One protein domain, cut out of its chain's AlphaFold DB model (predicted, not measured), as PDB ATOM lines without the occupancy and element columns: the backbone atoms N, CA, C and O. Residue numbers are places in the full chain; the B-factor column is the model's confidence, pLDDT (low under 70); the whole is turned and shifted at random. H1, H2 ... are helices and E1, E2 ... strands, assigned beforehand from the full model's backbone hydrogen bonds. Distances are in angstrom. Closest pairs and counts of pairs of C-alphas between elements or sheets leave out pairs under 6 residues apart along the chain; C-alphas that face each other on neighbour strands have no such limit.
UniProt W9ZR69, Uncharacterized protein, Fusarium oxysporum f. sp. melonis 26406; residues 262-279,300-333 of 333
ATOM      1  N   ASN A 262     -53.941  39.446  25.173       97.31
ATOM      2  CA  ASN A 262     -54.758  38.247  25.323       97.31
ATOM      3  C   ASN A 262     -55.116  37.979  26.786       97.31
ATOM      4  O   ASN A 262     -54.481  38.490  27.715       97.31
ATOM      5  N   ASP A 263     -56.133  37.138  26.970       96.94
ATOM      6  CA  ASP A 263     -56.547  36.664  28.285       96.94
ATOM      7  C   ASP A 263     -55.453  35.799  28.912       96.94
ATOM      8  O   ASP A 263     -54.837  34.950  28.254       96.94
ATOM      9  N   ILE A 264     -55.223  35.998  30.203       95.56
ATOM     10  CA  ILE A 264     -54.347  35.131  30.976       95.56
ATOM     11  C   ILE A 264     -54.962  33.738  31.071       95.56
ATOM     12  O   ILE A 264     -56.180  33.567  31.165       95.56
ATOM     13  N   VAL A 265     -54.101  32.726  31.086       94.25
ATOM     14  CA  VAL A 265     -54.517  31.379  31.473       94.25
ATOM     15  C   VAL A 265     -54.412  31.310  32.999       94.25
ATOM     16  O   VAL A 265     -53.349  31.634  33.536       94.25
ATOM     17  N   PRO A 266     -55.482  30.923  33.721       94.25
ATOM     18  CA  PRO A 266     -55.466  30.927  35.178       94.25
ATOM     19  C   PRO A 266     -54.268  30.167  35.755       94.25
ATOM     20  O   PRO A 266     -54.050  28.999  35.431       94.25
ATOM     21  N   TYR A 267     -53.530  30.820  36.655       91.00
ATOM     22  CA  TYR A 267     -52.377  30.271  37.376       91.00
ATOM     23  C   TYR A 267     -51.154  29.940  36.499       91.00
ATOM     24  O   TYR A 267     -50.216  29.284  36.968       91.00
ATOM     25  N   GLU A 268     -51.141  30.390  35.240       88.75
ATOM     26  CA  GLU A 268     -50.039  30.192  34.303       88.75
ATOM     27  C   GLU A 268     -49.394  31.525  33.906       88.75
ATOM     28  O   GLU A 268     -50.015  32.389  33.292       88.75
ATOM     29  N   ARG A 269     -48.098  31.662  34.213       87.62
ATOM     30  CA  ARG A 269     -47.253  32.791  33.806       87.62
ATOM     31  C   ARG A 269     -46.079  32.276  32.986       87.62
ATOM     32  O   ARG A 269     -45.245  31.506  33.476       87.62
ATOM     33  N   GLU A 270     -46.086  32.598  31.695       87.44
ATOM     34  CA  GLU A 270     -45.028  32.219  30.744       87.44
ATOM     35  C   GLU A 270     -43.855  33.205  30.759       87.44
ATOM     36  O   GLU A 270     -42.749  32.850  30.367       87.44
ATOM     37  N   ASP A 271     -44.112  34.397  31.280       89.69
ATOM     38  CA  ASP A 271     -43.238  35.553  31.455       89.69
ATOM     39  C   ASP A 271     -42.634  35.651  32.860       89.69
ATOM     40  O   ASP A 271     -42.104  36.691  33.244       89.69
ATOM     41  N   GLU A 272     -42.720  34.579  33.647       89.19
ATOM     42  CA  GLU A 272     -42.102  34.500  34.966       89.19
ATOM     43  C   GLU A 272     -41.248  33.231  35.105       89.19
ATOM     44  O   GLU A 272     -41.598  32.162  34.574       89.19
ATOM     45  N   PRO A 273     -40.120  33.317  35.836       84.50
ATOM     46  CA  PRO A 273     -39.279  32.164  36.099       84.50
ATOM     47  C   PRO A 273     -40.026  31.143  36.959       84.50
ATOM     48  O   PRO A 273     -40.768  31.485  37.882       84.50
ATOM     49  N   ARG A 274     -39.803  29.856  36.688       83.06
ATOM     50  CA  ARG A 274     -40.483  28.774  37.404       83.06
ATOM     51  C   ARG A 274     -39.559  27.597  37.650       83.06
ATOM     52  O   ARG A 274     -38.959  27.071  36.718       83.06
ATOM     53  N   LYS A 275     -39.507  27.135  38.902       78.25
ATOM     54  CA  LYS A 275     -38.736  25.944  39.276       78.25
ATOM     55  C   LYS A 275     -39.369  24.673  38.715       78.25
ATOM     56  O   LYS A 275     -40.595  24.577  38.588       78.25
ATOM     57  N   ALA A 276     -38.528  23.678  38.437       75.25
ATOM     58  CA  ALA A 276     -38.999  22.365  38.033       75.25
ATOM     59  C   ALA A 276     -39.817  21.698  39.152       75.25
ATOM     60  O   ALA A 276     -39.428  21.715  40.321       75.25
ATOM     61  N   VAL A 277     -40.937  21.069  38.788       74.94
ATOM     62  CA  VAL A 277     -41.783  20.308  39.723       74.94
ATOM     63  C   VAL A 277     -41.864  18.863  39.247       74.94
ATOM     64  O   VAL A 277     -42.415  18.582  38.180       74.94
ATOM     65  N   LYS A 278     -41.333  17.934  40.052       65.12
ATOM     66  CA  LYS A 278     -41.510  16.491  39.841       65.12
ATOM     67  C   LYS A 278     -42.881  16.074  40.369       65.12
ATOM     68  O   LYS A 278     -43.211  16.376  41.517       65.12
ATOM     69  N   LYS A 279     -43.687  15.368  39.570       59.06
ATOM     70  CA  LYS A 279     -44.928  14.761  40.074       59.06
ATOM     71  C   LYS A 279     -44.566  13.633  41.044       59.06
ATOM     72  O   LYS A 279     -43.798  12.737  40.706       59.06
ATOM     73  N   ILE A 300     -42.972  19.015  35.249       66.44
ATOM     74  CA  ILE A 300     -42.827  20.445  35.090       66.44
ATOM     75  C   ILE A 300     -41.433  20.973  34.685       66.44
ATOM     76  O   ILE A 300     -40.672  21.095  35.650       66.44
ATOM     77  N   PRO A 301     -40.995  21.253  33.430       72.12
ATOM     78  CA  PRO A 301     -39.617  21.711  33.242       72.12
ATOM     79  C   PRO A 301     -39.387  23.087  33.879       72.12
ATOM     80  O   PRO A 301     -40.319  23.867  34.098       72.12
ATOM     81  N   GLU A 302     -38.126  23.350  34.211       82.38
ATOM     82  CA  GLU A 302     -37.678  24.662  34.667       82.38
ATOM     83  C   GLU A 302     -37.824  25.692  33.543       82.38
ATOM     84  O   GLU A 302     -37.582  25.386  32.374       82.38
ATOM     85  N   ARG A 303     -38.232  26.910  33.905       83.56
ATOM     86  CA  ARG A 303     -38.351  28.044  32.986       83.56
ATOM     87  C   ARG A 303     -37.499  29.194  33.500       83.56
ATOM     88  O   ARG A 303     -37.699  29.645  34.628       83.56
ATOM     89  N   ILE A 304     -36.598  29.670  32.651       85.12
ATOM     90  CA  ILE A 304     -35.796  30.877  32.864       85.12
ATOM     91  C   ILE A 304     -36.346  31.945  31.917       85.12
ATOM     92  O   ILE A 304     -36.602  31.649  30.753       85.12
ATOM     93  N   VAL A 305     -36.555  33.157  32.426       86.94
ATOM     94  CA  VAL A 305     -37.063  34.311  31.668       86.94
ATOM     95  C   VAL A 305     -36.072  35.459  31.850       86.94
ATOM     96  O   VAL A 305     -35.609  35.678  32.973       86.94
ATOM     97  N   GLY A 306     -35.707  36.135  30.755       87.75
ATOM     98  CA  GLY A 306     -34.826  37.307  30.770       87.75
ATOM     99  C   GLY A 306     -35.474  38.511  31.458       87.75
ATOM    100  O   GLY A 306     -36.687  38.542  31.663       87.75
ATOM    101  N   ALA A 307     -34.677  39.515  31.825       85.50
ATOM    102  CA  ALA A 307     -35.195  40.718  32.488       85.50
ATOM    103  C   ALA A 307     -36.104  41.540  31.556       85.50
ATOM    104  O   ALA A 307     -37.063  42.159  32.005       85.50
ATOM    105  N   GLU A 308     -35.809  41.501  30.259       86.69
ATOM    106  CA  GLU A 308     -36.534  42.136  29.164       86.69
ATOM    107  C   GLU A 308     -37.909  41.510  28.887       86.69
ATOM    108  O   GLU A 308     -38.803  42.202  28.408       86.69
ATOM    109  N   ASP A 309     -38.092  40.231  29.227       89.31
ATOM    110  CA  ASP A 309     -39.333  39.478  29.005       89.31
ATOM    111  C   ASP A 309     -40.155  39.295  30.289       89.31
ATOM    112  O   ASP A 309     -41.313  38.865  30.244       89.31
ATOM    113  N   PHE A 310     -39.568  39.612  31.447       90.94
ATOM    114  CA  PHE A 310     -40.208  39.438  32.742       90.94
ATOM    115  C   PHE A 310     -41.459  40.314  32.869       90.94
ATOM    116  O   PHE A 310     -41.405  41.527  32.673       90.94
ATOM    117  N   ALA A 311     -42.586  39.703  33.246       90.56
ATOM    118  CA  ALA A 311     -43.876  40.384  33.403       90.56
ATOM    119  C   ALA A 311     -44.396  41.090  32.125       90.56
ATOM    120  O   ALA A 311     -45.236  41.992  32.196       90.56
ATOM    121  N   MET A 312     -43.916  40.681  30.945       94.12
ATOM    122  CA  MET A 312     -44.310  41.244  29.648       94.12
ATOM    123  C   MET A 312     -45.400  40.421  28.940       94.12
ATOM    124  O   MET A 312     -45.550  40.535  27.726       94.12
ATOM    125  N   GLY A 313     -46.126  39.536  29.634       92.94
ATOM    126  CA  GLY A 313     -47.213  38.733  29.048       92.94
ATOM    127  C   GLY A 313     -46.768  37.555  28.174       92.94
ATOM    128  O   GLY A 313     -47.604  36.829  27.629       92.94
ATOM    129  N   GLY A 314     -45.459  37.352  28.031       92.00
ATOM    130  CA  GLY A 314     -44.863  36.217  27.336       92.00
ATOM    131  C   GLY A 314     -45.082  36.263  25.820       92.00
ATOM    132  O   GLY A 314     -45.524  37.283  25.282       92.00
ATOM    133  N   PRO A 315     -44.812  35.153  25.110       91.81
ATOM    134  CA  PRO A 315     -44.932  35.094  23.649       91.81
ATOM    135  C   PRO A 315     -46.375  35.277  23.160       91.81
ATOM    136  O   PRO A 315     -46.602  35.615  22.004       91.81
ATOM    137  N   ASN A 316     -47.349  35.058  24.046       94.44
ATOM    138  CA  ASN A 316     -48.773  35.133  23.748       94.44
ATOM    139  C   ASN A 316     -49.423  36.442  24.226       94.44
ATOM    140  O   ASN A 316     -50.641  36.562  24.141       94.44
ATOM    141  N   ASN A 317     -48.658  37.412  24.748       96.44
ATOM    142  CA  ASN A 317     -49.174  38.703  25.226       96.44
ATOM    143  C   ASN A 317     -50.341  38.583  26.226       96.44
ATOM    144  O   ASN A 317     -51.299  39.354  26.185       96.44
ATOM    145  N   ARG A 318     -50.281  37.593  27.115       96.12
ATOM    146  CA  ARG A 318     -51.330  37.283  28.087       96.12
ATOM    147  C   ARG A 318     -51.217  38.184  29.311       96.12
ATOM    148  O   ARG A 318     -50.457  37.882  30.226       96.12
ATOM    149  N   VAL A 319     -51.955  39.290  29.309       96.25
ATOM    150  CA  VAL A 319     -51.907  40.307  30.379       96.25
ATOM    151  C   VAL A 319     -53.275  40.762  30.863       96.25
ATOM    152  O   VAL A 319     -53.340  41.545  31.801       96.25
ATOM    153  N   TYR A 320     -54.363  40.288  30.258       97.19
ATOM    154  CA  TYR A 320     -55.709  40.656  30.681       97.19
ATOM    155  C   TYR A 320     -56.350  39.567  31.537       97.19
ATOM    156  O   TYR A 320     -56.286  38.386  31.196       97.19
ATOM    157  N   TRP A 321     -57.029  39.955  32.612       96.12
ATOM    158  CA  TRP A 321     -57.885  39.064  33.399       96.12
ATOM    159  C   TRP A 321     -59.259  39.694  33.643       96.12
ATOM    160  O   TRP A 321     -59.375  40.919  33.619       96.12
ATOM    161  N   PRO A 322     -60.322  38.903  33.875       93.81
ATOM    162  CA  PRO A 322     -61.614  39.444  34.297       93.81
ATOM    163  C   PRO A 322     -61.549  40.125  35.672       93.81
ATOM    164  O   PRO A 322     -60.723  39.764  36.509       93.81
ATOM    165  N   GLU A 323     -62.441  41.082  35.920       93.81
ATOM    166  CA  GLU A 323     -62.553  41.792  37.204       93.81
ATOM    167  C   GLU A 323     -62.733  40.808  38.381       93.81
ATOM    168  O   GLU A 323     -63.569  39.901  38.311       93.81
ATOM    169  N   GLY A 324     -61.934  40.959  39.447       92.50
ATOM    170  CA  GLY A 324     -61.969  40.091  40.632       92.50
ATOM    171  C   GLY A 324     -61.219  38.759  40.493       92.50
ATOM    172  O   GLY A 324     -61.349  37.885  41.353       92.50
ATOM    173  N   MET A 325     -60.464  38.568  39.405       94.38
ATOM    174  CA  MET A 325     -59.684  37.351  39.139       94.38
ATOM    175  C   MET A 325     -58.173  37.552  39.331       94.38
ATOM    176  O   MET A 325     -57.369  36.841  38.734       94.38
ATOM    177  N   GLU A 326     -57.750  38.479  40.191       91.56
ATOM    178  CA  GLU A 326     -56.330  38.790  40.433       91.56
ATOM    179  C   GLU A 326     -55.557  37.575  40.967       91.56
ATOM    180  O   GLU A 326     -54.360  37.415  40.718       91.56
ATOM    181  N   ASP A 327     -56.237  36.667  41.671       92.00
ATOM    182  CA  ASP A 327     -55.637  35.427  42.168       92.00
ATOM    183  C   ASP A 327     -55.160  34.492  41.044       92.00
ATOM    184  O   ASP A 327     -54.313  33.630  41.290       92.00
ATOM    185  N   TRP A 328     -55.632  34.668  39.805       93.31
ATOM    186  CA  TRP A 328     -55.139  33.926  38.641       93.31
ATOM    187  C   TRP A 328     -53.691  34.272  38.287       93.31
ATOM    188  O   TRP A 328     -53.025  33.472  37.633       93.31
ATOM    189  N   LEU A 329     -53.182  35.424  38.733       88.31
ATOM    190  CA  LEU A 329     -51.793  35.835  38.508       88.31
ATOM    191  C   LEU A 329     -50.797  35.043  39.356       88.31
ATOM    192  O   LEU A 329     -49.597  35.070  39.089       88.31
ATOM    193  N   ARG A 330     -51.277  34.352  40.395       85.31
ATOM    194  CA  ARG A 330     -50.442  33.608  41.338       85.31
ATOM    195  C   ARG A 330     -50.354  32.141  40.924       85.31
ATOM    196  O   ARG A 330     -51.336  31.584  40.444       85.31
ATOM    197  N   PRO A 331     -49.225  31.455  41.162       77.38
ATOM    198  CA  PRO A 331     -49.175  30.007  41.010       77.38
ATOM    199  C   PRO A 331     -50.227  29.326  41.892       77.38
ATOM    200  O   PRO A 331     -50.475  29.754  43.024       77.38
ATOM    201  N   LYS A 332     -50.824  28.238  41.395       77.62
ATOM    202  CA  LYS A 332     -51.772  27.431  42.174       77.62
ATOM    203  C   LYS A 332     -51.077  26.919  43.444       77.62
ATOM    204  O   LYS A 332     -50.042  26.260  43.336       77.62
ATOM    205  N   LYS A 333     -51.628  27.275  44.612       60.50
ATOM    206  CA  LYS A 333     -51.141  26.829  45.928       60.50
ATOM    207  C   LYS A 333     -51.221  25.316  46.089       60.50
ATOM    208  O   LYS A 333     -52.199  24.721  45.575       60.50
TER     209      LYS A 333
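This is residues 262 to 279 and 300 to 333 of the 333 residues of an uncharacterized protein of Fusarium oxysporum f. sp. melonis 26406 (UniProt W9ZR69). This flat piece has little regular structure: two long loop stretches, residues 262 to 279 and 300 to 317, wind through it and run side by side near the cut, with the short strand E1 and the one-turn helix H1 at the other end. The printed part has 52 residues, with E1 then H1 along the chain; the class is mixed, with only 7 residues in named elements. It is only just compact, close to loose, with a radius of gyration of the C-alphas of 11.4 A and spans of 32 by 27 by 14 A.

Look first at H1, residues 326 to 329, too short for any O i to N i+4 pair; its one O i to N i+3 pair is within range. A tight link of 5 residues joins it to E1, residues 318 to 320, and the two are apart. E1 pairs with no named strand, but residues 262 to 263 pair with it, parallel.

Find C-alpha 318 at (-51.330, 37.283, 28.087); E1 runs 6.1 A from there. H1 runs 5.7 A to C-alpha 329 at (-51.793, 35.835, 38.508).

The farthest C-alphas, Lys 278 and Glu 323, are 33.0 A apart. Residues 280 to 299 are cut out; C-alphas 279 and 300 are 7.8 A apart. Residues 278 to 279, 300 and 333 have pLDDT under 70.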